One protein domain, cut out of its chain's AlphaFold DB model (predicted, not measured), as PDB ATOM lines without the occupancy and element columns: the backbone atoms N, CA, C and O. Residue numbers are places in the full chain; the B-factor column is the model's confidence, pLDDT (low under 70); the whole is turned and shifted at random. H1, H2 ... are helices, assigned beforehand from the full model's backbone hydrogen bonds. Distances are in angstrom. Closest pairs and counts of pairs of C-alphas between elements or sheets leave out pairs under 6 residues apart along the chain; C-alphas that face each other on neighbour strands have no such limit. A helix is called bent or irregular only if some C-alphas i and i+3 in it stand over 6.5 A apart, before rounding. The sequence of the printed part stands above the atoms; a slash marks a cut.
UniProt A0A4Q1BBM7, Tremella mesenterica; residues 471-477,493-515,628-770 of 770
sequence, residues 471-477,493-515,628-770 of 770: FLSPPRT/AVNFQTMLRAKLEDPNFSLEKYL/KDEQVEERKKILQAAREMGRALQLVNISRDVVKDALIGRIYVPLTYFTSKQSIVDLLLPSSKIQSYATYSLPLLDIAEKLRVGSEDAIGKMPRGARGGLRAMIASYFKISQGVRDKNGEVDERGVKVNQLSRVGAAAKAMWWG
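AT A GLANCE: This is residues 471 to 477, 493 to 515 and 628 to 770 of the 770 residues of a protein of Tremella mesenterica (UniProt A0A4Q1BBM7). Three long helices, H3, H5 and H6, lie side by side as an up-and-down bundle, each running against the one before it, and H7 folds back along H6. At one end of the bundle sits a small, loose head of the short helices H1, H2 and H4 with their links, while residues 628 to 633 of H3 stick out at the other end. The printed part has 173 residues with seven named helices, H1 to H7 in order, and no named strand: the class is all helix. It is loose, with a radius of gyration of the C-alphas of 19.5 A, and elongated, spanning 61 by 40 by 33 A.

IN THESE COORDINATES: Residues 471 to 477 come first, with C-alpha 471 at (29.447, 36.185, 6.674). H1 is residues 493 to 504 and H2 residues 511 to 514. H3, residues 628 to 662, is 48.2 A long, from C-alpha 628 at (73.565, 37.764, -1.380). It is irregular, with C-alphas 656 and 659 8.4 A apart, and has a kink of 61 degrees near residue 656. H4 is residues 677 to 684. H5, residues 694 to 715, 30.7 A long, is irregular, with C-alphas 710 and 713 7.3 A apart. H6, residues 720 to 742, 33.5 A long, is only just irregular, with C-alphas 721 and 724 7.0 A apart. H7, residues 756 to 769, is 19.7 A long and ends with C-alpha 769 at (55.674, 25.344, -24.646).

HOW THE PARTS SIT: H3 and H5 touch at a shallow tilt of 21 degrees, opposite ways; their closest C-alphas, of Ala 648 and Ala 704, are 4.1 A apart. H3 touches H6 with residues 649 to 656 alone, the same way at a shallow tilt of 29 degrees, closest at C-alphas 652 and 737, 5.8 A. H5 and H6 form a helical hairpin, closest at C-alphas 715 and 723, 6.0 A. H6 and H7 form another, at a steep tilt of 43 degrees, closest at C-alphas 728 and 763, 3.9 A. H7 and H3 are apart. H3 touches H4 with residues 659 to 662 alone, about perpendicular at 86 degrees, closest at C-alphas 662 and 684, 5.0 A. H1 is near H3, and H2 is near H4. In H1, H4 and H7 every O i to N i+4 pair is within hydrogen-bond range; H3 has 29 of 31, H5 13 of 18 and H6 15 of 19, and H2 is too short for such a pair.

THE WHOLE: The C-alphas farthest apart, of Glu 505 and Lys 628, are 62.8 A apart. Residues 478 to 492 and 516 to 627 are not printed; the gaps between C-alphas are 12.0 A and 44.8 A. The links H3 to H4 and H6 to H7 are long. Mean pLDDT of the printed part is 87.6; residues 475 to 477, 493, 628 to 629, 688 to 691 and 770 are under 70.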
ATOM      1  N   PHE A 471      30.641  36.435   7.478       90.00
ATOM      2  CA  PHE A 471      29.447  36.185   6.674       90.00
ATOM      3  C   PHE A 471      28.304  35.581   7.496       90.00
ATOM      4  O   PHE A 471      28.503  34.877   8.490       90.00
ATOM      5  N   LEU A 472      27.069  35.807   7.039       84.69
ATOM      6  CA  LEU A 472      25.913  35.101   7.584       84.69
ATOM      7  C   LEU A 472      26.035  33.605   7.302       84.69
ATOM      8  O   LEU A 472      26.177  33.184   6.158       84.69
ATOM      9  N   SER A 473      25.914  32.799   8.353       76.50
ATOM     10  CA  SER A 473      25.901  31.345   8.228       76.50
ATOM     11  C   SER A 473      24.472  30.813   8.022       76.50
ATOM     12  O   SER A 473      23.541  31.328   8.650       76.50
ATOM     13  N   PRO A 474      24.275  29.780   7.179       70.50
ATOM     14  CA  PRO A 474      23.005  29.064   7.081       70.50
ATOM     15  C   PRO A 474      22.625  28.396   8.414       70.50
ATOM     16  O   PRO A 474      23.513  27.862   9.087       70.50
ATOM     17  N   PRO A 475      21.327  28.308   8.761       65.50
ATOM     18  CA  PRO A 475      20.880  27.436   9.842       65.50
ATOM     19  C   PRO A 475      21.153  25.972   9.475       65.50
ATOM     20  O   PRO A 475      20.796  25.525   8.378       65.50
ATOM     21  N   ARG A 476      21.742  25.199  10.394       63.34
ATOM     22  CA  ARG A 476      21.888  23.744  10.236       63.34
ATOM     23  C   ARG A 476      20.721  23.051  10.946       63.34
ATOM     24  O   ARG A 476      20.593  23.152  12.156       63.34
ATOM     25  N   THR A 477      19.842  22.391  10.192       50.16
ATOM     26  CA  THR A 477      18.655  21.695  10.724       50.16
ATOM     27  C   THR A 477      19.019  20.450  11.537       50.16
ATOM     28  O   THR A 477      19.876  19.666  11.126       50.16
ATOM     29  N   ALA A 493      21.186  25.876   0.916       66.50
ATOM     30  CA  ALA A 493      20.750  27.097   0.250       66.50
ATOM     31  C   ALA A 493      19.289  27.455   0.576       66.50
ATOM     32  O   ALA A 493      18.970  28.604   0.861       66.50
ATOM     33  N   VAL A 494      18.391  26.466   0.607       74.25
ATOM     34  CA  VAL A 494      16.964  26.674   0.914       74.25
ATOM     35  C   VAL A 494      16.781  27.104   2.372       74.25
ATOM     36  O   VAL A 494      16.001  28.018   2.661       74.25
ATOM     37  N   ASN A 495      17.542  26.496   3.287       75.50
ATOM     38  CA  ASN A 495      17.534  26.869   4.702       75.50
ATOM     39  C   ASN A 495      18.042  28.307   4.899       75.50
ATOM     40  O   ASN A 495      17.416  29.089   5.616       75.50
ATOM     41  N   PHE A 496      19.140  28.677   4.229       82.88
ATOM     42  CA  PHE A 496      19.693  30.030   4.279       82.88
ATOM     43  C   PHE A 496      18.703  31.076   3.762       82.88
ATOM     44  O   PHE A 496      18.416  32.044   4.462       82.88
ATOM     45  N   GLN A 497      18.140  30.870   2.570       84.19
ATOM     46  CA  GLN A 497      17.211  31.824   1.960       84.19
ATOM     47  C   GLN A 497      15.963  32.050   2.820       84.19
ATOM     48  O   GLN A 497      15.492  33.178   2.948       84.19
ATOM     49  N   THR A 498      15.431  30.989   3.432       85.06
ATOM     50  CA  THR A 498      14.271  31.085   4.334       85.06
ATOM     51  C   THR A 498      14.609  31.903   5.581       85.06
ATOM     52  O   THR A 498      13.870  32.822   5.929       85.06
ATOM     53  N   MET A 499      15.759  31.633   6.208       86.31
ATOM     54  CA  MET A 499      16.249  32.415   7.348       86.31
ATOM     55  C   MET A 499      16.486  33.880   6.974       86.31
ATOM     56  O   MET A 499      16.132  34.776   7.738       86.31
ATOM     57  N   LEU A 500      17.097  34.136   5.817       88.00
ATOM     58  CA  LEU A 500      17.402  35.489   5.376       88.00
ATOM     59  C   LEU A 500      16.124  36.303   5.146       88.00
ATOM     60  O   LEU A 500      16.073  37.442   5.599       88.00
ATOM     61  N   ARG A 501      15.086  35.724   4.522       88.69
ATOM     62  CA  ARG A 501      13.780  36.393   4.364       88.69
ATOM     63  C   ARG A 501      13.208  36.828   5.713       88.69
ATOM     64  O   ARG A 501      12.896  38.000   5.873       88.69
ATOM     65  N   ALA A 502      13.187  35.928   6.697       86.81
ATOM     66  CA  ALA A 502      12.706  36.246   8.043       86.81
ATOM     67  C   ALA A 502      13.555  37.328   8.739       86.81
ATOM     68  O   ALA A 502      13.019  38.206   9.406       86.81
ATOM     69  N   LYS A 503      14.885  37.305   8.575       87.25
ATOM     70  CA  LYS A 503      15.776  38.335   9.142       87.25
ATOM     71  C   LYS A 503      15.606  39.701   8.486       87.25
ATOM     72  O   LYS A 503      15.767  40.702   9.168       87.25
ATOM     73  N   LEU A 504      15.307  39.756   7.189       89.12
ATOM     74  CA  LEU A 504      15.078  41.016   6.478       89.12
ATOM     75  C   LEU A 504      13.772  41.712   6.898       89.12
ATOM     76  O   LEU A 504      13.647  42.912   6.682       89.12
ATOM     77  N   GLU A 505      12.826  40.987   7.505       88.56
ATOM     78  CA  GLU A 505      11.600  41.551   8.088       88.56
ATOM     79  C   GLU A 505      11.835  42.195   9.470       88.56
ATOM     80  O   GLU A 505      11.025  43.012   9.910       88.56
ATOM     81  N   ASP A 506      12.943  41.871  10.152       88.44
ATOM     82  CA  ASP A 506      13.301  42.447  11.453       88.44
ATOM     83  C   ASP A 506      13.912  43.856  11.284       88.44
ATOM     84  O   ASP A 506      15.001  43.990  10.716       88.44
ATOM     85  N   PRO A 507      13.280  44.921  11.818       83.81
ATOM     86  CA  PRO A 507      13.779  46.291  11.686       83.81
ATOM     87  C   PRO A 507      15.135  46.534  12.373       83.81
ATOM     88  O   PRO A 507      15.807  47.515  12.050       83.81
ATOM     89  N   ASN A 508      15.565  45.668  13.297       86.44
ATOM     90  CA  ASN A 508      16.864  45.779  13.971       86.44
ATOM     91  C   ASN A 508      18.002  45.065  13.223       86.44
ATOM     92  O   ASN A 508      19.176  45.196  13.594       86.44
ATOM     93  N   PHE A 509      17.691  44.298  12.176       88.06
ATOM     94  CA  PHE A 509      18.683  43.568  11.402       88.06
ATOM     95  C   PHE A 509      19.358  44.472  10.358       88.06
ATOM     96  O   PHE A 509      18.711  45.130   9.551       88.06
ATOM     97  N   SER A 510      20.694  44.470  10.334       88.81
ATOM     98  CA  SER A 510      21.489  45.151   9.302       88.81
ATOM     99  C   SER A 510      22.357  44.135   8.574       88.81
ATOM    100  O   SER A 510      23.322  43.602   9.127       88.81
ATOM    101  N   LEU A 511      22.007  43.886   7.311       87.69
ATOM    102  CA  LEU A 511      22.715  42.965   6.427       87.69
ATOM    103  C   LEU A 511      24.171  43.398   6.206       87.69
ATOM    104  O   LEU A 511      25.065  42.562   6.125       87.69
ATOM    105  N   GLU A 512      24.438  44.705   6.172       87.19
ATOM    106  CA  GLU A 512      25.766  45.259   5.908       87.19
ATOM    107  C   GLU A 512      26.806  44.856   6.958       87.19
ATOM    108  O   GLU A 512      27.997  44.827   6.643       87.19
ATOM    109  N   LYS A 513      26.387  44.516   8.184       87.50
ATOM    110  CA  LYS A 513      27.289  44.014   9.234       87.50
ATOM    111  C   LYS A 513      27.907  42.656   8.888       87.50
ATOM    112  O   LYS A 513      28.979  42.350   9.390       87.50
ATOM    113  N   TYR A 514      27.268  41.888   8.005       90.06
ATOM    114  CA  TYR A 514      27.667  40.530   7.623       90.06
ATOM    115  C   TYR A 514      28.277  40.449   6.216       90.06
ATOM    116  O   TYR A 514      28.353  39.382   5.612       90.06
ATOM    117  N   LEU A 515      28.673  41.597   5.661       92.81
ATOM    118  CA  LEU A 515      29.256  41.719   4.328       92.81
ATOM    119  C   LEU A 515      30.660  42.326   4.445       92.81
ATOM    120  O   LEU A 515      30.797  43.541   4.283       92.81
ATOM    121  N   LYS A 628      74.541  38.295  -2.341       59.50
ATOM    122  CA  LYS A 628      73.565  37.764  -1.380       59.50
ATOM    123  C   LYS A 628      72.348  38.686  -1.274       59.50
ATOM    124  O   LYS A 628      71.222  38.188  -1.258       59.50
ATOM    125  N   ASP A 629      72.567  39.997  -1.284       62.00
ATOM    126  CA  ASP A 629      71.498  40.998  -1.236       62.00
ATOM    127  C   ASP A 629      70.673  41.029  -2.536       62.00
ATOM    128  O   ASP A 629      69.442  41.098  -2.488       62.00
ATOM    129  N   GLU A 630      71.317  40.855  -3.696       70.94
ATOM    130  CA  GLU A 630      70.633  40.779  -4.995       70.94
ATOM    131  C   GLU A 630      69.674  39.575  -5.088       70.94
ATOM    132  O   GLU A 630      68.525  39.717  -5.512       70.94
ATOM    133  N   GLN A 631      70.095  38.394  -4.618       72.06
ATOM    134  CA  GLN A 631      69.242  37.196  -4.602       72.06
ATOM    135  C   GLN A 631      68.052  37.327  -3.651       72.06
ATOM    136  O   GLN A 631      66.956  36.841  -3.950       72.06
ATOM    137  N   VAL A 632      68.247  37.958  -2.491       76.38
ATOM    138  CA  VAL A 632      67.155  38.225  -1.546       76.38
ATOM    139  C   VAL A 632      66.124  39.146  -2.191       76.38
ATOM    140  O   VAL A 632      64.923  38.879  -2.110       76.38
ATOM    141  N   GLU A 633      66.574  40.193  -2.876       79.19
ATOM    142  CA  GLU A 633      65.691  41.138  -3.550       79.19
ATOM    143  C   GLU A 633      64.958  40.506  -4.745       79.19
ATOM    144  O   GLU A 633      63.761  40.732  -4.944       79.19
ATOM    145  N   GLU A 634      65.618  39.630  -5.503       84.75
ATOM    146  CA  GLU A 634      64.962  38.847  -6.553       84.75
ATOM    147  C   GLU A 634      63.874  37.925  -5.980       84.75
ATOM    148  O   GLU A 634      62.748  37.901  -6.489       84.75
ATOM    149  N   ARG A 635      64.158  37.210  -4.884       87.06
ATOM    150  CA  ARG A 635      63.171  36.343  -4.218       87.06
ATOM    151  C   ARG A 635      61.970  37.125  -3.684       87.06
ATOM    152  O   ARG A 635      60.852  36.624  -3.794       87.06
ATOM    153  N   LYS A 636      62.156  38.351  -3.177       86.19
ATOM    154  CA  LYS A 636      61.039  39.245  -2.801       86.19
ATOM    155  C   LYS A 636      60.145  39.562  -3.992       86.19
ATOM    156  O   LYS A 636      58.930  39.423  -3.886       86.19
ATOM    157  N   LYS A 637      60.734  39.942  -5.129       89.88
ATOM    158  CA  LYS A 637      59.982  40.241  -6.360       89.88
ATOM    159  C   LYS A 637      59.198  39.023  -6.845       89.88
ATOM    160  O   LYS A 637      58.033  39.148  -7.213       89.88
ATOM    161  N   ILE A 638      59.810  37.840  -6.791       91.25
ATOM    162  CA  ILE A 638      59.149  36.577  -7.132       91.25
ATOM    163  C   ILE A 638      57.982  36.285  -6.179       91.25
ATOM    164  O   ILE A 638      56.906  35.926  -6.646       91.25
ATOM    165  N   LEU A 639      58.161  36.457  -4.865       91.44
ATOM    166  CA  LEU A 639      57.080  36.273  -3.889       91.44
ATOM    167  C   LEU A 639      55.929  37.243  -4.131       91.44
ATOM    168  O   LEU A 639      54.778  36.824  -4.099       91.44
ATOM    169  N   GLN A 640      56.221  38.512  -4.408       92.75
ATOM    170  CA  GLN A 640      55.192  39.504  -4.705       92.75
ATOM    171  C   GLN A 640      54.367  39.112  -5.940       92.75
ATOM    172  O   GLN A 640      53.137  39.115  -5.887       92.75
ATOM    173  N   ALA A 641      55.028  38.679  -7.016       94.50
ATOM    174  CA  ALA A 641      54.351  38.162  -8.203       94.50
ATOM    175  C   ALA A 641      53.564  36.868  -7.910       94.50
ATOM    176  O   ALA A 641      52.459  36.670  -8.408       94.50
ATOM    177  N   ALA A 642      54.077  35.982  -7.053       93.50
ATOM    178  CA  ALA A 642      53.339  34.792  -6.634       93.50
ATOM    179  C   ALA A 642      52.061  35.154  -5.859       93.50
ATOM    180  O   ALA A 642      51.014  34.553  -6.102       93.50
ATOM    181  N   ARG A 643      52.114  36.171  -4.987       95.69
ATOM    182  CA  ARG A 643      50.941  36.704  -4.275       95.69
ATOM    183  C   ARG A 643      49.905  37.266  -5.244       95.69
ATOM    184  O   ARG A 643      48.717  36.983  -5.120       95.69
ATOM    185  N   GLU A 644      50.340  38.040  -6.235       96.88
ATOM    186  CA  GLU A 644      49.487  38.561  -7.312       96.88
ATOM    187  C   GLU A 644      48.841  37.448  -8.138       96.88
ATOM    188  O   GLU A 644      47.626  37.466  -8.342       96.88
ATOM    189  N   MET A 645      49.611  36.433  -8.527       96.25
ATOM    190  CA  MET A 645      49.087  35.256  -9.215       96.25
ATOM    191  C   MET A 645      48.074  34.494  -8.350       96.25
ATOM    192  O   MET A 645      47.011  34.124  -8.841       96.25
ATOM    193  N   GLY A 646      48.346  34.280  -7.060       95.94
ATOM    194  CA  GLY A 646      47.399  33.627  -6.153       95.94
ATOM    195  C   GLY A 646      46.097  34.420  -5.996       95.94
ATOM    196  O   GLY A 646      45.016  33.839  -6.103       95.94
ATOM    197  N   ARG A 647      46.181  35.754  -5.873       97.75
ATOM    198  CA  ARG A 647      45.007  36.645  -5.917       97.75
ATOM    199  C   ARG A 647      44.229  36.490  -7.221       97.75
ATOM    200  O   ARG A 647      43.009  36.360  -7.189       97.75
ATOM    201  N   ALA A 648      44.922  36.443  -8.358       97.69
ATOM    202  CA  ALA A 648      44.304  36.244  -9.664       97.69
ATOM    203  C   ALA A 648      43.528  34.918  -9.738       97.69
ATOM    204  O   ALA A 648      42.372  34.897 -10.158       97.69
ATOM    205  N   LEU A 649      44.128  33.815  -9.278       95.62
ATOM    206  CA  LEU A 649      43.476  32.504  -9.238       95.62
ATOM    207  C   LEU A 649      42.236  32.506  -8.332       95.62
ATOM    208  O   LEU A 649      41.221  31.898  -8.687       95.62
ATOM    209  N   GLN A 650      42.285  33.216  -7.202       96.75
ATOM    210  CA  GLN A 650      41.139  33.325  -6.300       96.75
ATOM    211  C   GLN A 650      40.017  34.191  -6.873       96.75
ATOM    212  O   GLN A 650      38.849  33.831  -6.751       96.75
ATOM    213  N   LEU A 651      40.343  35.275  -7.575       97.75
ATOM    214  CA  LEU A 651      39.352  36.059  -8.315       97.75
ATOM    215  C   LEU A 651      38.650  35.227  -9.393       97.75
ATOM    216  O   LEU A 651      37.437  35.348  -9.560       97.75
ATOM    217  N   VAL A 652      39.377  34.343 -10.088       96.00
ATOM    218  CA  VAL A 652      38.764  33.397 -11.034       96.00
ATOM    219  C   VAL A 652      37.786  32.465 -10.315       96.00
ATOM    220  O   VAL A 652      36.679  32.267 -10.814       96.00
ATOM    221  N   ASN A 653      38.139  31.930  -9.140       94.06
ATOM    222  CA  ASN A 653      37.216  31.109  -8.346       94.06
ATOM    223  C   ASN A 653      35.955  31.884  -7.946       94.06
ATOM    224  O   ASN A 653      34.856  31.414  -8.227       94.06
ATOM    225  N   ILE A 654      36.115  33.080  -7.376       95.81
ATOM    226  CA  ILE A 654      34.998  33.930  -6.945       95.81
ATOM    227  C   ILE A 654      34.098  34.279  -8.135       95.81
ATOM    228  O   ILE A 654      32.883  34.145  -8.054       95.81
ATOM    229  N   SER A 655      34.679  34.658  -9.277       95.56
ATOM    230  CA  SER A 655      33.910  34.994 -10.484       95.56
ATOM    231  C   SER A 655      33.108  33.812 -11.046       95.56
ATOM    232  O   SER A 655      32.048  34.022 -11.627       95.56
ATOM    233  N   ARG A 656      33.602  32.574 -10.877       93.44
ATOM    234  CA  ARG A 656      32.932  31.345 -11.329       93.44
ATOM    235  C   ARG A 656      31.733  31.002 -10.447       93.44
ATOM    236  O   ARG A 656      30.751  30.473 -10.966       93.44
ATOM    237  N   ASP A 657      31.847  31.267  -9.146       93.62
ATOM    238  CA  ASP A 657      30.937  30.768  -8.115       93.62
ATOM    239  C   ASP A 657      30.064  31.872  -7.481       93.62
ATOM    240  O   ASP A 657      29.359  31.586  -6.524       93.62
ATOM    241  N   VAL A 658      30.016  33.091  -8.047       93.62
ATOM    242  CA  VAL A 658      29.267  34.257  -7.508       93.62
ATOM    243  C   VAL A 658      27.877  33.897  -6.967       93.62
ATOM    244  O   VAL A 658      27.556  34.223  -5.827       93.62
ATOM    245  N   VAL A 659      27.050  33.219  -7.769       91.19
ATOM    246  CA  VAL A 659      25.683  32.835  -7.369       91.19
ATOM    247  C   VAL A 659      25.714  31.715  -6.335       91.19
ATOM    248  O   VAL A 659      25.012  31.772  -5.331       91.19
ATOM    249  N   LYS A 660      26.550  30.700  -6.552       89.69
ATOM    250  CA  LYS A 660      26.684  29.545  -5.660       89.69
ATOM    251  C   LYS A 660      27.113  29.957  -4.244       89.69
ATOM    252  O   LYS A 660      26.572  29.428  -3.277       89.69
ATOM    253  N   ASP A 661      28.040  30.903  -4.130       91.62
ATOM    254  CA  ASP A 661      28.506  31.445  -2.853       91.62
ATOM    255  C   ASP A 661      27.412  32.303  -2.193       91.62
ATOM    256  O   ASP A 661      27.148  32.168  -0.994       91.62
ATOM    257  N   ALA A 662      26.684  33.107  -2.977       91.06
ATOM    258  CA  ALA A 662      25.573  33.912  -2.471       91.06
ATOM    259  C   ALA A 662      24.435  33.053  -1.894       91.06
ATOM    260  O   ALA A 662      23.863  33.401  -0.858       91.06
ATOM    261  N   LEU A 663      24.158  31.891  -2.498       88.69
ATOM    262  CA  LEU A 663      23.149  30.938  -2.021       88.69
ATOM    263  C   LEU A 663      23.427  30.397  -0.612       88.69
ATOM    264  O   LEU A 663      22.495  29.951   0.056       88.69
ATOM    265  N   ILE A 664      24.678  30.439  -0.151       86.12
ATOM    266  CA  ILE A 664      25.072  30.040   1.208       86.12
ATOM    267  C   ILE A 664      25.428  31.240   2.099       86.12
ATOM    268  O   ILE A 664      25.995  31.054   3.174       86.12
ATOM    269  N   GLY A 665      25.085  32.457   1.669       88.62
ATOM    270  CA  GLY A 665      25.256  33.689   2.440       88.62
ATOM    271  C   GLY A 665      26.602  34.384   2.298       88.62
ATOM    272  O   GLY A 665      26.900  35.288   3.081       88.62
ATOM    273  N   ARG A 666      27.410  34.004   1.303       92.31
ATOM    274  CA  ARG A 666      28.737  34.579   1.060       92.31
ATOM    275  C   ARG A 666      28.708  35.499  -0.154       92.31
ATOM    276  O   ARG A 666      28.403  35.072  -1.261       92.31
ATOM    277  N   ILE A 667      29.069  36.768   0.038       94.94
ATOM    278  CA  ILE A 667      29.274  37.716  -1.066       94.94
ATOM    279  C   ILE A 667      30.709  38.219  -1.017       94.94
ATOM    280  O   ILE A 667      31.053  39.103  -0.234       94.94
ATOM    281  N   TYR A 668      31.537  37.678  -1.903       96.69
ATOM    282  CA  TYR A 668      32.901  38.158  -2.110       96.69
ATOM    283  C   TYR A 668      32.980  39.310  -3.120       96.69
ATOM    284  O   TYR A 668      34.010  39.969  -3.235       96.69
ATOM    285  N   VAL A 669      31.906  39.558  -3.874       96.25
ATOM    286  CA  VAL A 669      31.828  40.697  -4.793       96.25
ATOM    287  C   VAL A 669      31.846  41.996  -3.971       96.25
ATOM    288  O   VAL A 669      31.054  42.123  -3.036       96.25
ATOM    289  N   PRO A 670      32.707  42.977  -4.298       96.31
ATOM    290  CA  PRO A 670      32.798  44.224  -3.544       96.31
ATOM    291  C   PRO A 670      31.481  44.992  -3.535       96.31
ATOM    292  O   PRO A 670      30.860  45.166  -4.585       96.31
ATOM    293  N   LEU A 671      31.083  45.529  -2.376       94.38
ATOM    294  CA  LEU A 671      29.829  46.287  -2.262       94.38
ATOM    295  C   LEU A 671      29.773  47.504  -3.195       94.38
ATOM    296  O   LEU A 671      28.694  47.889  -3.633       94.38
ATOM    297  N   THR A 672      30.926  48.059  -3.567       93.56
ATOM    298  CA  THR A 672      31.040  49.130  -4.569       93.56
ATOM    299  C   THR A 672      30.530  48.754  -5.966       93.56
ATOM    300  O   THR A 672      30.359  49.646  -6.789       93.56
ATOM    301  N   TYR A 673      30.326  47.467  -6.272       94.06
ATOM    302  CA  TYR A 673      29.779  47.014  -7.561       94.06
ATOM    303  C   TYR A 673      28.245  46.986  -7.585       94.06
ATOM    304  O   TYR A 673      27.651  46.856  -8.653       94.06
ATOM    305  N   PHE A 674      27.598  47.106  -6.426       92.62
ATOM    306  CA  PHE A 674      26.146  47.081  -6.306       92.62
ATOM    307  C   PHE A 674      25.591  48.504  -6.376       92.62
ATOM    308  O   PHE A 674      26.078  49.414  -5.706       92.62
ATOM    309  N   THR A 675      24.541  48.707  -7.171       88.94
ATOM    310  CA  THR A 675      23.912  50.027  -7.350       88.94
ATOM    311  C   THR A 675      22.943  50.375  -6.224       88.94
ATOM    312  O   THR A 675      22.648  51.545  -5.992       88.94
ATOM    313  N   SER A 676      22.406  49.368  -5.533       90.12
ATOM    314  CA  SER A 676      21.439  49.544  -4.448       90.12
ATOM    315  C   SER A 676      21.495  48.385  -3.454       90.12
ATOM    316  O   SER A 676      21.915  47.278  -3.795       90.12
ATOM    317  N   LYS A 677      20.990  48.598  -2.231       88.25
ATOM    318  CA  LYS A 677      20.826  47.511  -1.249       88.25
ATOM    319  C   LYS A 677      19.960  46.368  -1.788       88.25
ATOM    320  O   LYS A 677      20.231  45.212  -1.492       88.25
ATOM    321  N   GLN A 678      18.971  46.685  -2.626       88.94
ATOM    322  CA  GLN A 678      18.108  45.683  -3.246       88.94
ATOM    323  C   GLN A 678      18.897  44.730  -4.149       88.94
ATOM    324  O   GLN A 678      18.707  43.528  -4.052       88.94
ATOM    325  N   SER A 679      19.862  45.230  -4.930       89.81
ATOM    326  CA  SER A 679      20.681  44.368  -5.799       89.81
ATOM    327  C   SER A 679      21.536  43.340  -5.036       89.81
ATOM    328  O   SER A 679      21.841  42.276  -5.569       89.81
ATOM    329  N   ILE A 680      21.878  43.628  -3.773       91.50
ATOM    330  CA  ILE A 680      22.548  42.681  -2.869       91.50
ATOM    331  C   ILE A 680      21.564  41.588  -2.440       91.50
ATOM    332  O   ILE A 680      21.892  40.402  -2.472       91.50
ATOM    333  N   VAL A 681      20.348  41.985  -2.051       90.88
ATOM    334  CA  VAL A 681      19.283  41.055  -1.653       90.88
ATOM    335  C   VAL A 681      18.885  40.156  -2.822       90.88
ATOM    336  O   VAL A 681      18.749  38.954  -2.619       90.88
ATOM    337  N   ASP A 682      18.779  40.699  -4.033       89.69
ATOM    338  CA  ASP A 682      18.441  39.943  -5.245       89.69
ATOM    339  C   ASP A 682      19.491  38.865  -5.559       89.69
ATOM    340  O   ASP A 682      19.140  37.773  -5.999       89.69
ATOM    341  N   LEU A 683      20.775  39.132  -5.283       90.12
ATOM    342  CA  LEU A 683      21.840  38.139  -5.443       90.12
ATOM    343  C   LEU A 683      21.769  37.029  -4.375       90.12
ATOM    344  O   LEU A 683      22.006  35.864  -4.686       90.12
ATOM    345  N   LEU A 684      21.445  37.370  -3.123       90.12
ATOM    346  CA  LEU A 684      21.289  36.395  -2.027       90.12
ATOM    347  C   LEU A 684      19.993  35.580  -2.130       90.12
ATOM    348  O   LEU A 684      19.931  34.438  -1.667       90.12
ATOM    349  N   LEU A 685      18.954  36.163  -2.727       88.44
ATOM    350  CA  LEU A 685      17.641  35.570  -2.955       88.44
ATOM    351  C   LEU A 685      17.309  35.589  -4.459       88.44
ATOM    352  O   LEU A 685      16.367  36.287  -4.850       88.44
ATOM    353  N   PRO A 686      18.028  34.818  -5.303       81.44
ATOM    354  CA  PRO A 686      17.786  34.808  -6.740       81.44
ATOM    355  C   PRO A 686      16.321  34.495  -7.049       81.44
ATOM    356  O   PRO A 686      15.777  33.485  -6.590       81.44
ATOM    357  N   SER A 687      15.670  35.359  -7.826       71.44
ATOM    358  CA  SER A 687      14.332  35.074  -8.350       71.44
ATOM    359  C   SER A 687      14.410  34.085  -9.521       71.44
ATOM    360  O   SER A 687      15.444  33.956 -10.168       71.44
ATOM    361  N   SER A 688      13.308  33.402  -9.848       61.09
ATOM    362  CA  SER A 688      13.251  32.452 -10.976       61.09
ATOM    363  C   SER A 688      13.394  33.098 -12.366       61.09
ATOM    364  O   SER A 688      13.402  32.388 -13.373       61.09
ATOM    365  N   LYS A 689      13.490  34.432 -12.454       58.94
ATOM    366  CA  LYS A 689      13.763  35.142 -13.710       58.94
ATOM    367  C   LYS A 689      15.264  35.130 -14.000       58.94
ATOM    368  O   LYS A 689      16.073  35.342 -13.108       58.94
ATOM    369  N   ILE A 690      15.614  34.926 -15.271       55.56
ATOM    370  CA  ILE A 690      16.992  34.972 -15.776       55.56
ATOM    371  C   ILE A 690      17.572  36.362 -15.474       55.56
ATOM    372  O   ILE A 690      17.230  37.337 -16.143       55.56
ATOM    373  N   GLN A 691      18.405  36.452 -14.441       68.00
ATOM    374  CA  GLN A 691      19.122  37.663 -14.057       68.00
ATOM    375  C   GLN A 691      20.573  37.513 -14.506       68.00
ATOM    376  O   GLN A 691      21.199  36.490 -14.239       68.00
ATOM    377  N   SER A 692      21.078  38.517 -15.223       80.81
ATOM    378  CA  SER A 692      22.470  38.527 -15.661       80.81
ATOM    379  C   SER A 692      23.386  38.836 -14.485       80.81
ATOM    380  O   SER A 692      23.210  39.856 -13.816       80.81
ATOM    381  N   TYR A 693      24.387  37.988 -14.258       85.69
ATOM    382  CA  TYR A 693      25.415  38.212 -13.229       85.69
ATOM    383  C   TYR A 693      26.760  38.667 -13.820       85.69
ATOM    384  O   TYR A 693      27.753  38.804 -13.097       85.69
ATOM    385  N   ALA A 694      26.785  38.965 -15.124       89.06
ATOM    386  CA  ALA A 694      27.969  39.398 -15.865       89.06
ATOM    387  C   ALA A 694      28.611  40.672 -15.291       89.06
ATOM    388  O   ALA A 694      29.837  40.792 -15.255       89.06
ATOM    389  N   THR A 695      27.789  41.591 -14.775       90.38
ATOM    390  CA  THR A 695      28.223  42.837 -14.119       90.38
ATOM    391  C   THR A 695      29.118  42.585 -12.902       90.38
ATOM    392  O   THR A 695      29.925  43.441 -12.550       90.38
ATOM    393  N   TYR A 696      29.024  41.407 -12.275       92.62
ATOM    394  CA  TYR A 696      29.864  41.028 -11.139       92.62
ATOM    395  C   TYR A 696      31.063  40.176 -11.558       92.62
ATOM    396  O   TYR A 696      32.173  40.397 -11.079       92.62
ATOM    397  N   SER A 697      30.866  39.207 -12.453       94.12
ATOM    398  CA  SER A 697      31.905  38.238 -12.821       94.12
ATOM    399  C   SER A 697      32.980  38.832 -13.744       94.12
ATOM    400  O   SER A 697      34.170  38.621 -13.504       94.12
ATOM    401  N   LEU A 698      32.598  39.606 -14.769       95.69
ATOM    402  CA  LEU A 698      33.532  40.115 -15.782       95.69
ATOM    403  C   LEU A 698      34.572  41.097 -15.217       95.69
ATOM    404  O   LEU A 698      35.759  40.884 -15.479       95.69
ATOM    405  N   PRO A 699      34.213  42.100 -14.387       96.31
ATOM    406  CA  PRO A 699      35.215  43.021 -13.857       96.31
ATOM    407  C   PRO A 699      36.237  42.328 -12.945       96.31
ATOM    408  O   PRO A 699      37.409  42.703 -12.929       96.31
ATOM    409  N   LEU A 700      35.828  41.289 -12.204       97.19
ATOM    410  CA  LEU A 700      36.751  40.481 -11.400       97.19
ATOM    411  C   LEU A 700      37.741  39.717 -12.284       97.19
ATOM    412  O   LEU A 700      38.932  39.661 -11.971       97.19
ATOM    413  N   LEU A 701      37.273  39.173 -13.411       97.12
ATOM    414  CA  LEU A 701      38.131  38.500 -14.384       97.12
ATOM    415  C   LEU A 701      39.095  39.456 -15.089       97.12
ATOM    416  O   LEU A 701      40.198  39.042 -15.443       97.12
ATOM    417  N   ASP A 702      38.711  40.713 -15.302       97.31
ATOM    418  CA  ASP A 702      39.603  41.726 -15.875       97.31
ATOM    419  C   ASP A 702      40.740  42.081 -14.907       97.31
ATOM    420  O   ASP A 702      41.888  42.238 -15.327       97.31
ATOM    421  N   ILE A 703      40.452  42.152 -13.603       97.81
ATOM    422  CA  ILE A 703      41.486  42.322 -12.570       97.81
ATOM    423  C   ILE A 703      42.381  41.079 -12.509       97.81
ATOM    424  O   ILE A 703      43.605  41.210 -12.498       97.81
ATOM    425  N   ALA A 704      41.790  39.880 -12.509       97.94
ATOM    426  CA  ALA A 704      42.539  38.628 -12.485       97.94
ATOM    427  C   ALA A 704      43.518  38.525 -13.664       97.94
ATOM    428  O   ALA A 704      44.673  38.151 -13.475       97.94
ATOM    429  N   GLU A 705      43.088  38.903 -14.867       97.31
ATOM    430  CA  GLU A 705      43.940  38.868 -16.054       97.31
ATOM    431  C   GLU A 705      45.097  39.874 -15.967       97.31
ATOM    432  O   GLU A 705      46.236  39.519 -16.269       97.31
ATOM    433  N   LYS A 706      44.849  41.095 -15.470       97.50
ATOM    434  CA  LYS A 706      45.914  42.089 -15.238       97.50
ATOM    435  C   LYS A 706      46.973  41.574 -14.260       97.50
ATOM    436  O   LYS A 706      48.164  41.684 -14.541       97.50
ATOM    437  N   LEU A 707      46.543  40.983 -13.144       96.88
ATOM    438  CA  LEU A 707      47.443  40.392 -12.147       96.88
ATOM    439  C   LEU A 707      48.236  39.212 -12.726       96.88
ATOM    440  O   LEU A 707      49.441  39.109 -12.501       96.88
ATOM    441  N   ARG A 708      47.582  38.346 -13.514       95.38
ATOM    442  CA  ARG A 708      48.225  37.209 -14.182       95.38
ATOM    443  C   ARG A 708      49.342  37.670 -15.113       95.38
ATOM    444  O   ARG A 708      50.455  37.170 -14.992       95.38
ATOM    445  N   VAL A 709      49.037  38.607 -16.014       94.69
ATOM    446  CA  VAL A 709      49.995  39.141 -16.995       94.69
ATOM    447  C   VAL A 709      51.181  39.796 -16.287       94.69
ATOM    448  O   VAL A 709      52.321  39.503 -16.630       94.69
ATOM    449  N   GLY A 710      50.936  40.608 -15.252       92.75
ATOM    450  CA  GLY A 710      52.007  41.258 -14.484       92.75
ATOM    451  C   GLY A 710      52.937  40.291 -13.739       92.75
ATOM    452  O   GLY A 710      54.077  40.634 -13.444       92.75
ATOM    453  N   SER A 711      52.474  39.069 -13.464       93.25
ATOM    454  CA  SER A 711      53.207  38.065 -12.683       93.25
ATOM    455  C   SER A 711      53.848  36.951 -13.518       93.25
ATOM    456  O   SER A 711      54.600  36.135 -12.983       93.25
ATOM    457  N   GLU A 712      53.558  36.876 -14.818       88.25
ATOM    458  CA  GLU A 712      53.954  35.754 -15.679       88.25
ATOM    459  C   GLU A 712      55.482  35.632 -15.820       88.25
ATOM    460  O   GLU A 712      56.038  34.535 -15.686       88.25
ATOM    461  N   ASP A 713      56.178  36.763 -15.955       89.06
ATOM    462  CA  ASP A 713      57.640  36.819 -16.079       89.06
ATOM    463  C   ASP A 713      58.368  36.260 -14.848       89.06
ATOM    464  O   ASP A 713      59.452  35.676 -14.959       89.06
ATOM    465  N   ALA A 714      57.770  36.382 -13.659       89.62
ATOM    466  CA  ALA A 714      58.364  35.876 -12.423       89.62
ATOM    467  C   ALA A 714      58.464  34.343 -12.413       89.62
ATOM    468  O   ALA A 714      59.396  33.788 -11.824       89.62
ATOM    469  N   ILE A 715      57.578  33.639 -13.130       86.88
ATOM    470  CA  ILE A 715      57.645  32.177 -13.270       86.88
ATOM    471  C   ILE A 715      58.944  31.770 -13.977       86.88
ATOM    472  O   ILE A 715      59.564  30.770 -13.614       86.88
ATOM    473  N   GLY A 716      59.405  32.569 -14.946       86.88
ATOM    474  CA  GLY A 716      60.677  32.358 -15.642       86.88
ATOM    475  C   GLY A 716      61.904  32.418 -14.724       86.88
ATOM    476  O   GLY A 716      62.935  31.830 -15.058       86.88
ATOM    477  N   LYS A 717      61.785  33.055 -13.554       89.81
ATOM    478  CA  LYS A 717      62.853  33.208 -12.550       89.81
ATOM    479  C   LYS A 717      62.833  32.121 -11.468       89.81
ATOM    480  O   LYS A 717      63.816  31.927 -10.762       89.81
ATOM    481  N   MET A 718      61.756  31.338 -11.377       90.25
ATOM    482  CA  MET A 718      61.652  30.207 -10.444       90.25
ATOM    483  C   MET A 718      62.679  29.100 -10.746       90.25
ATOM    484  O   MET A 718      63.181  29.011 -11.873       90.25
ATOM    485  N   PRO A 719      62.981  28.188  -9.802       89.06
ATOM    486  CA  PRO A 719      63.791  27.004 -10.093       89.06
ATOM    487  C   PRO A 719      63.201  26.183 -11.251       89.06
ATOM    488  O   PRO A 719      61.989  25.972 -11.305       89.06
ATOM    489  N   ARG A 720      64.048  25.694 -12.176       86.25
ATOM    490  CA  ARG A 720      63.608  25.006 -13.414       86.25
ATOM    491  C   ARG A 720      62.571  23.903 -13.168       86.25
ATOM    492  O   ARG A 720      61.570  23.875 -13.873       86.25
ATOM    493  N   GLY A 721      62.766  23.072 -12.142       86.06
ATOM    494  CA  GLY A 721      61.858  21.965 -11.805       86.06
ATOM    495  C   GLY A 721      60.460  22.374 -11.314       86.06
ATOM    496  O   GLY A 721      59.583  21.522 -11.223       86.06
ATOM    497  N   ALA A 722      60.225  23.656 -11.006       90.38
ATOM    498  CA  ALA A 722      58.916  24.170 -10.591       90.38
ATOM    499  C   ALA A 722      58.153  24.887 -11.722       90.38
ATOM    500  O   ALA A 722      56.930  25.006 -11.651       90.38
ATOM    501  N   ARG A 723      58.846  25.362 -12.768       91.00
ATOM    502  CA  ARG A 723      58.260  26.237 -13.806       91.00
ATOM    503  C   ARG A 723      57.129  25.561 -14.574       91.00
ATOM    504  O   ARG A 723      56.053  26.137 -14.694       91.00
ATOM    505  N   GLY A 724      57.370  24.340 -15.058       89.50
ATOM    506  CA  GLY A 724      56.387  23.571 -15.827       89.50
ATOM    507  C   GLY A 724      55.097  23.343 -15.036       89.50
ATOM    508  O   GLY A 724      54.012  23.631 -15.535       89.50
ATOM    509  N   GLY A 725      55.225  22.930 -13.772       90.31
ATOM    510  CA  GLY A 725      54.100  22.735 -12.859       90.31
ATOM    511  C   GLY A 725      53.288  23.999 -12.591       90.31
ATOM    512  O   GLY A 725      52.059  23.976 -12.676       90.31
ATOM    513  N   LEU A 726      53.964  25.123 -12.338       91.81
ATOM    514  CA  LEU A 726      53.308  26.417 -12.125       91.81
ATOM    515  C   LEU A 726      52.533  26.869 -13.370       91.81
ATOM    516  O   LEU A 726      51.352  27.202 -13.268       91.81
ATOM    517  N   ARG A 727      53.156  26.807 -14.554       92.25
ATOM    518  CA  ARG A 727      52.510  27.152 -15.833       92.25
ATOM    519  C   ARG A 727      51.294  26.276 -16.110       92.25
ATOM    520  O   ARG A 727      50.236  26.792 -16.467       92.25
ATOM    521  N   ALA A 728      51.424  24.968 -15.894       91.25
ATOM    522  CA  ALA A 728      50.341  24.007 -16.073       91.25
ATOM    523  C   ALA A 728      49.134  24.329 -15.179       91.25
ATOM    524  O   ALA A 728      47.991  24.348 -15.643       91.25
ATOM    525  N   MET A 729      49.394  24.606 -13.898       89.31
ATOM    526  CA  MET A 729      48.369  24.948 -12.914       89.31
ATOM    527  C   MET A 729      47.641  26.243 -13.288       89.31
ATOM    528  O   MET A 729      46.409  26.259 -13.332       89.31
ATOM    529  N   ILE A 730      48.389  27.300 -13.615       92.06
ATOM    530  CA  ILE A 730      47.837  28.610 -13.984       92.06
ATOM    531  C   ILE A 730      46.996  28.494 -15.259       92.06
ATOM    532  O   ILE A 730      45.838  28.908 -15.268       92.06
ATOM    533  N   ALA A 731      47.516  27.852 -16.307       92.31
ATOM    534  CA  ALA A 731      46.786  27.672 -17.562       92.31
ATOM    535  C   ALA A 731      45.492  26.857 -17.382       92.31
ATOM    536  O   ALA A 731      44.449  27.208 -17.938       92.31
ATOM    537  N   SER A 732      45.527  25.798 -16.565       89.12
ATOM    538  CA  SER A 732      44.343  24.996 -16.226       89.12
ATOM    539  C   SER A 732      43.253  25.814 -15.529       89.12
ATOM    540  O   SER A 732      42.061  25.582 -15.759       89.12
ATOM    541  N   TYR A 733      43.649  26.758 -14.673       88.56
ATOM    542  CA  TYR A 733      42.736  27.647 -13.960       88.56
ATOM    543  C   TYR A 733      42.188  28.755 -14.855       88.56
ATOM    544  O   TYR A 733      40.985  28.987 -14.861       88.56
ATOM    545  N   PHE A 734      43.014  29.391 -15.683       93.31
ATOM    546  CA  PHE A 734      42.546  30.447 -16.587       93.31
ATOM    547  C   PHE A 734      41.663  29.929 -17.729       93.31
ATOM    548  O   PHE A 734      40.889  30.693 -18.306       93.31
ATOM    549  N   LYS A 735      41.640  28.614 -17.982       92.94
ATOM    550  CA  LYS A 735      40.567  27.997 -18.777       92.94
ATOM    551  C   LYS A 735      39.180  28.130 -18.152       92.94
ATOM    552  O   LYS A 735      38.206  28.181 -18.894       92.94
ATOM    553  N   ILE A 736      39.078  28.228 -16.827       90.94
ATOM    554  CA  ILE A 736      37.819  28.539 -16.138       90.94
ATOM    555  C   ILE A 736      37.408  29.978 -16.439       90.94
ATOM    556  O   ILE A 736      36.266  30.198 -16.824       90.94
ATOM    557  N   SER A 737      38.344  30.931 -16.347       93.94
ATOM    558  CA  SER A 737      38.092  32.331 -16.722       93.94
ATOM    559  C   SER A 737      37.567  32.447 -18.157       93.94
ATOM    560  O   SER A 737      36.546  33.091 -18.377       93.94
ATOM    561  N   GLN A 738      38.199  31.757 -19.115       93.69
ATOM    562  CA  GLN A 738      37.711  31.702 -20.498       93.69
ATOM    563  C   GLN A 738      36.300  31.121 -20.581       93.69
ATOM    564  O   GLN A 738      35.437  31.744 -21.178       93.69
ATOM    565  N   GLY A 739      36.021  30.008 -19.896       93.00
ATOM    566  CA  GLY A 739      34.677  29.427 -19.879       93.00
ATOM    567  C   GLY A 739      33.595  30.360 -19.316       93.00
ATOM    568  O   GLY A 739      32.454  30.296 -19.763       93.00
ATOM    569  N   VAL A 740      33.931  31.227 -18.352       92.62
ATOM    570  CA  VAL A 740      33.010  32.262 -17.844       92.62
ATOM    571  C   VAL A 740      32.812  33.366 -18.891       92.62
ATOM    572  O   VAL A 740      31.682  33.782 -19.134       92.62
ATOM    573  N   ARG A 741      33.884  33.810 -19.562       94.44
ATOM    574  CA  ARG A 741      33.811  34.817 -20.638       94.44
ATOM    575  C   ARG A 741      33.058  34.322 -21.873       94.44
ATOM    576  O   ARG A 741      32.282  35.087 -22.429       94.44
ATOM    577  N   ASP A 742      33.216  33.056 -22.254       93.12
ATOM    578  CA  ASP A 742      32.505  32.425 -23.377       93.12
ATOM    579  C   ASP A 742      30.984  32.399 -23.151       93.12
ATOM    580  O   ASP A 742      30.201  32.352 -24.097       93.12
ATOM    581  N   LYS A 743      30.557  32.453 -21.884       90.44
ATOM    582  CA  LYS A 743      29.158  32.617 -21.475       90.44
ATOM    583  C   LYS A 743      28.766  34.082 -21.251       90.44
ATOM    584  O   LYS A 743      27.770  34.342 -20.588       90.44
ATOM    585  N   ASN A 744      29.545  35.041 -21.748       90.44
ATOM    586  CA  ASN A 744      29.368  36.480 -21.527       90.44
ATOM    587  C   ASN A 744      29.291  36.882 -20.042       90.44
ATOM    588  O   ASN A 744      28.622  37.848 -19.696       90.44
ATOM    589  N   GLY A 745      29.972  36.151 -19.154       85.56
ATOM    590  CA  GLY A 745      29.938  36.401 -17.712       85.56
ATOM    591  C   GLY A 745      28.757  35.761 -16.980       85.56
ATOM    592  O   GLY A 745      28.665  35.903 -15.760       85.56
ATOM    593  N   GLU A 746      27.883  35.036 -17.680       87.50
ATOM    594  CA  GLU A 746      26.746  34.367 -17.056       87.50
ATOM    595  C   GLU A 746      27.175  33.140 -16.252       87.50
ATOM    596  O   GLU A 746      27.790  32.195 -16.768       87.50
ATOM    597  N   VAL A 747      26.803  33.149 -14.974       85.56
ATOM    598  CA  VAL A 747      27.067  32.076 -14.017       85.56
ATOM    599  C   VAL A 747      25.763  31.671 -13.335       85.56
ATOM    600  O   VAL A 747      24.926  32.515 -13.029       85.56
ATOM    601  N   ASP A 748      25.579  30.369 -13.130       85.12
ATOM    602  CA  ASP A 748      24.379  29.801 -12.514       85.12
ATOM    603  C   ASP A 748      24.680  29.238 -11.114       85.12
ATOM    604  O   ASP A 748      25.809  29.278 -10.621       85.12
ATOM    605  N   GLU A 749      23.662  28.663 -10.477       81.19
ATOM    606  CA  GLU A 749      23.732  28.023  -9.155       81.19
ATOM    607  C   GLU A 749      24.763  26.880  -9.071       81.19
ATOM    608  O   GLU A 749      25.202  26.490  -7.988       81.19
ATOM    609  N   ARG A 750      25.138  26.296 -10.216       80.25
ATOM    610  CA  ARG A 750      26.105  25.195 -10.324       80.25
ATOM    611  C   ARG A 750      27.514  25.698 -10.651       80.25
ATOM    612  O   ARG A 750      28.437  24.874 -10.678       80.25
ATOM    613  N   GLY A 751      27.669  27.000 -10.895       80.06
ATOM    614  CA  GLY A 751      28.881  27.636 -11.395       80.06
ATOM    615  C   GLY A 751      29.225  27.228 -12.832       80.06
ATOM    616  O   GLY A 751      28.585  26.385 -13.470       80.06
ATOM    617  N   VAL A 752      30.303  27.796 -13.370       83.62
ATOM    618  CA  VAL A 752      30.763  27.447 -14.724       83.62
ATOM    619  C   VAL A 752      31.643  26.201 -14.710       83.62
ATOM    620  O   VAL A 752      32.730  26.174 -14.130       83.62
ATOM    621  N   LYS A 753      31.196  25.160 -15.419       83.50
ATOM    622  CA  LYS A 753      31.964  23.928 -15.635       83.50
ATOM    623  C   LYS A 753      32.686  23.967 -16.974       83.50
ATOM    624  O   LYS A 753      32.065  24.125 -18.019       83.50
ATOM    625  N   VAL A 754      33.995  23.739 -16.931       83.69
ATOM    626  CA  VAL A 754      34.840  23.585 -18.120       83.69
ATOM    627  C   VAL A 754      35.264  22.129 -18.252       83.69
ATOM    628  O   VAL A 754      35.598  21.480 -17.257       83.69
ATOM    629  N   ASN A 755      35.264  21.618 -19.485       86.69
ATOM    630  CA  ASN A 755      35.671  20.248 -19.787       86.69
ATOM    631  C   ASN A 755      37.086  19.960 -19.249       86.69
ATOM    632  O   ASN A 755      38.037  20.694 -19.533       86.69
ATOM    633  N   GLN A 756      37.230  18.856 -18.513       81.69
ATOM    634  CA  GLN A 756      38.501  18.410 -17.952       81.69
ATOM    635  C   GLN A 756      39.571  18.216 -19.034       81.69
ATOM    636  O   GLN A 756      40.705  18.635 -18.826       81.69
ATOM    637  N   LEU A 757      39.221  17.676 -20.206       85.50
ATOM    638  CA  LEU A 757      40.171  17.491 -21.312       85.50
ATOM    639  C   LEU A 757      40.718  18.822 -21.838       85.50
ATOM    640  O   LEU A 757      41.912  18.933 -22.089       85.50
ATOM    641  N   SER A 758      39.871  19.850 -21.941       86.75
ATOM    642  CA  SER A 758      40.296  21.194 -22.362       86.75
ATOM    643  C   SER A 758      41.294  21.798 -21.371       86.75
ATOM    644  O   SER A 758      42.318  22.363 -21.759       86.75
ATOM    645  N   ARG A 759      41.046  21.607 -20.070       86.50
ATOM    646  CA  ARG A 759      41.939  22.073 -19.001       86.50
ATOM    647  C   ARG A 759      43.265  21.322 -18.985       86.50
ATOM    648  O   ARG A 759      44.309  21.952 -18.866       86.50
ATOM    649  N   VAL A 760      43.230  20.000 -19.148       85.12
ATOM    650  CA  VAL A 760      44.437  19.166 -19.253       85.12
ATOM    651  C   VAL A 760      45.236  19.522 -20.504       85.12
ATOM    652  O   VAL A 760      46.448  19.673 -20.415       85.12
ATOM    653  N   GLY A 761      44.577  19.740 -21.643       87.31
ATOM    654  CA  GLY A 761      45.229  20.179 -22.876       87.31
ATOM    655  C   GLY A 761      45.912  21.541 -22.729       87.31
ATOM    656  O   GLY A 761      47.045  21.711 -23.171       87.31
ATOM    657  N   ALA A 762      45.269  22.497 -22.050       87.69
ATOM    658  CA  ALA A 762      45.876  23.793 -21.743       87.69
ATOM    659  C   ALA A 762      47.065  23.667 -20.782       87.69
ATOM    660  O   ALA A 762      48.111  24.265 -21.027       87.69
ATOM    661  N   ALA A 763      46.919  22.861 -19.727       88.00
ATOM    662  CA  ALA A 763      47.975  22.587 -18.760       88.00
ATOM    663  C   ALA A 763      49.197  21.950 -19.433       88.00
ATOM    664  O   ALA A 763      50.316  22.418 -19.247       88.00
ATOM    665  N   ALA A 764      48.969  20.937 -20.271       87.50
ATOM    666  CA  ALA A 764      49.993  20.305 -21.087       87.50
ATOM    667  C   ALA A 764      50.677  21.342 -21.987       87.50
ATOM    668  O   ALA A 764      51.887  21.535 -21.904       87.50
ATOM    669  N   LYS A 765      49.912  22.081 -22.797       90.00
ATOM    670  CA  LYS A 765      50.483  23.083 -23.704       90.00
ATOM    671  C   LYS A 765      51.364  24.094 -22.961       90.00
ATOM    672  O   LYS A 765      52.477  24.350 -23.406       90.00
ATOM    673  N   ALA A 766      50.895  24.622 -21.833       89.25
ATOM    674  CA  ALA A 766      51.644  25.585 -21.029       89.25
ATOM    675  C   ALA A 766      52.886  24.976 -20.362       89.25
ATOM    676  O   ALA A 766      53.900  25.650 -20.232       89.25
ATOM    677  N   MET A 767      52.826  23.705 -19.965       88.12
ATOM    678  CA  MET A 767      53.965  22.993 -19.392       88.12
ATOM    679  C   MET A 767      55.089  22.768 -20.413       88.12
ATOM    680  O   MET A 767      56.260  22.902 -20.066       88.12
ATOM    681  N   TRP A 768      54.743  22.381 -21.645       84.75
ATOM    682  CA  TRP A 768      55.720  22.036 -22.686       84.75
ATOM    683  C   TRP A 768      56.238  23.245 -23.472       84.75
ATOM    684  O   TRP A 768      57.400  23.238 -23.878       84.75
ATOM    685  N   TRP A 769      55.391  24.251 -23.707       83.31
ATOM    686  CA  TRP A 769      55.674  25.344 -24.646       83.31
ATOM    687  C   TRP A 769      55.701  26.741 -24.024       83.31
ATOM    688  O   TRP A 769      56.115  27.676 -24.704       83.31
ATOM    689  N   GLY A 770      55.245  26.898 -22.778       68.31
ATOM    690  CA  GLY A 770      55.429  28.131 -22.005       68.31
ATOM    691  C   GLY A 770      56.754  28.085 -21.275       68.31
ATOM    692  O   GLY A 770      57.417  29.138 -21.138       68.31
TER     693      GLY A 770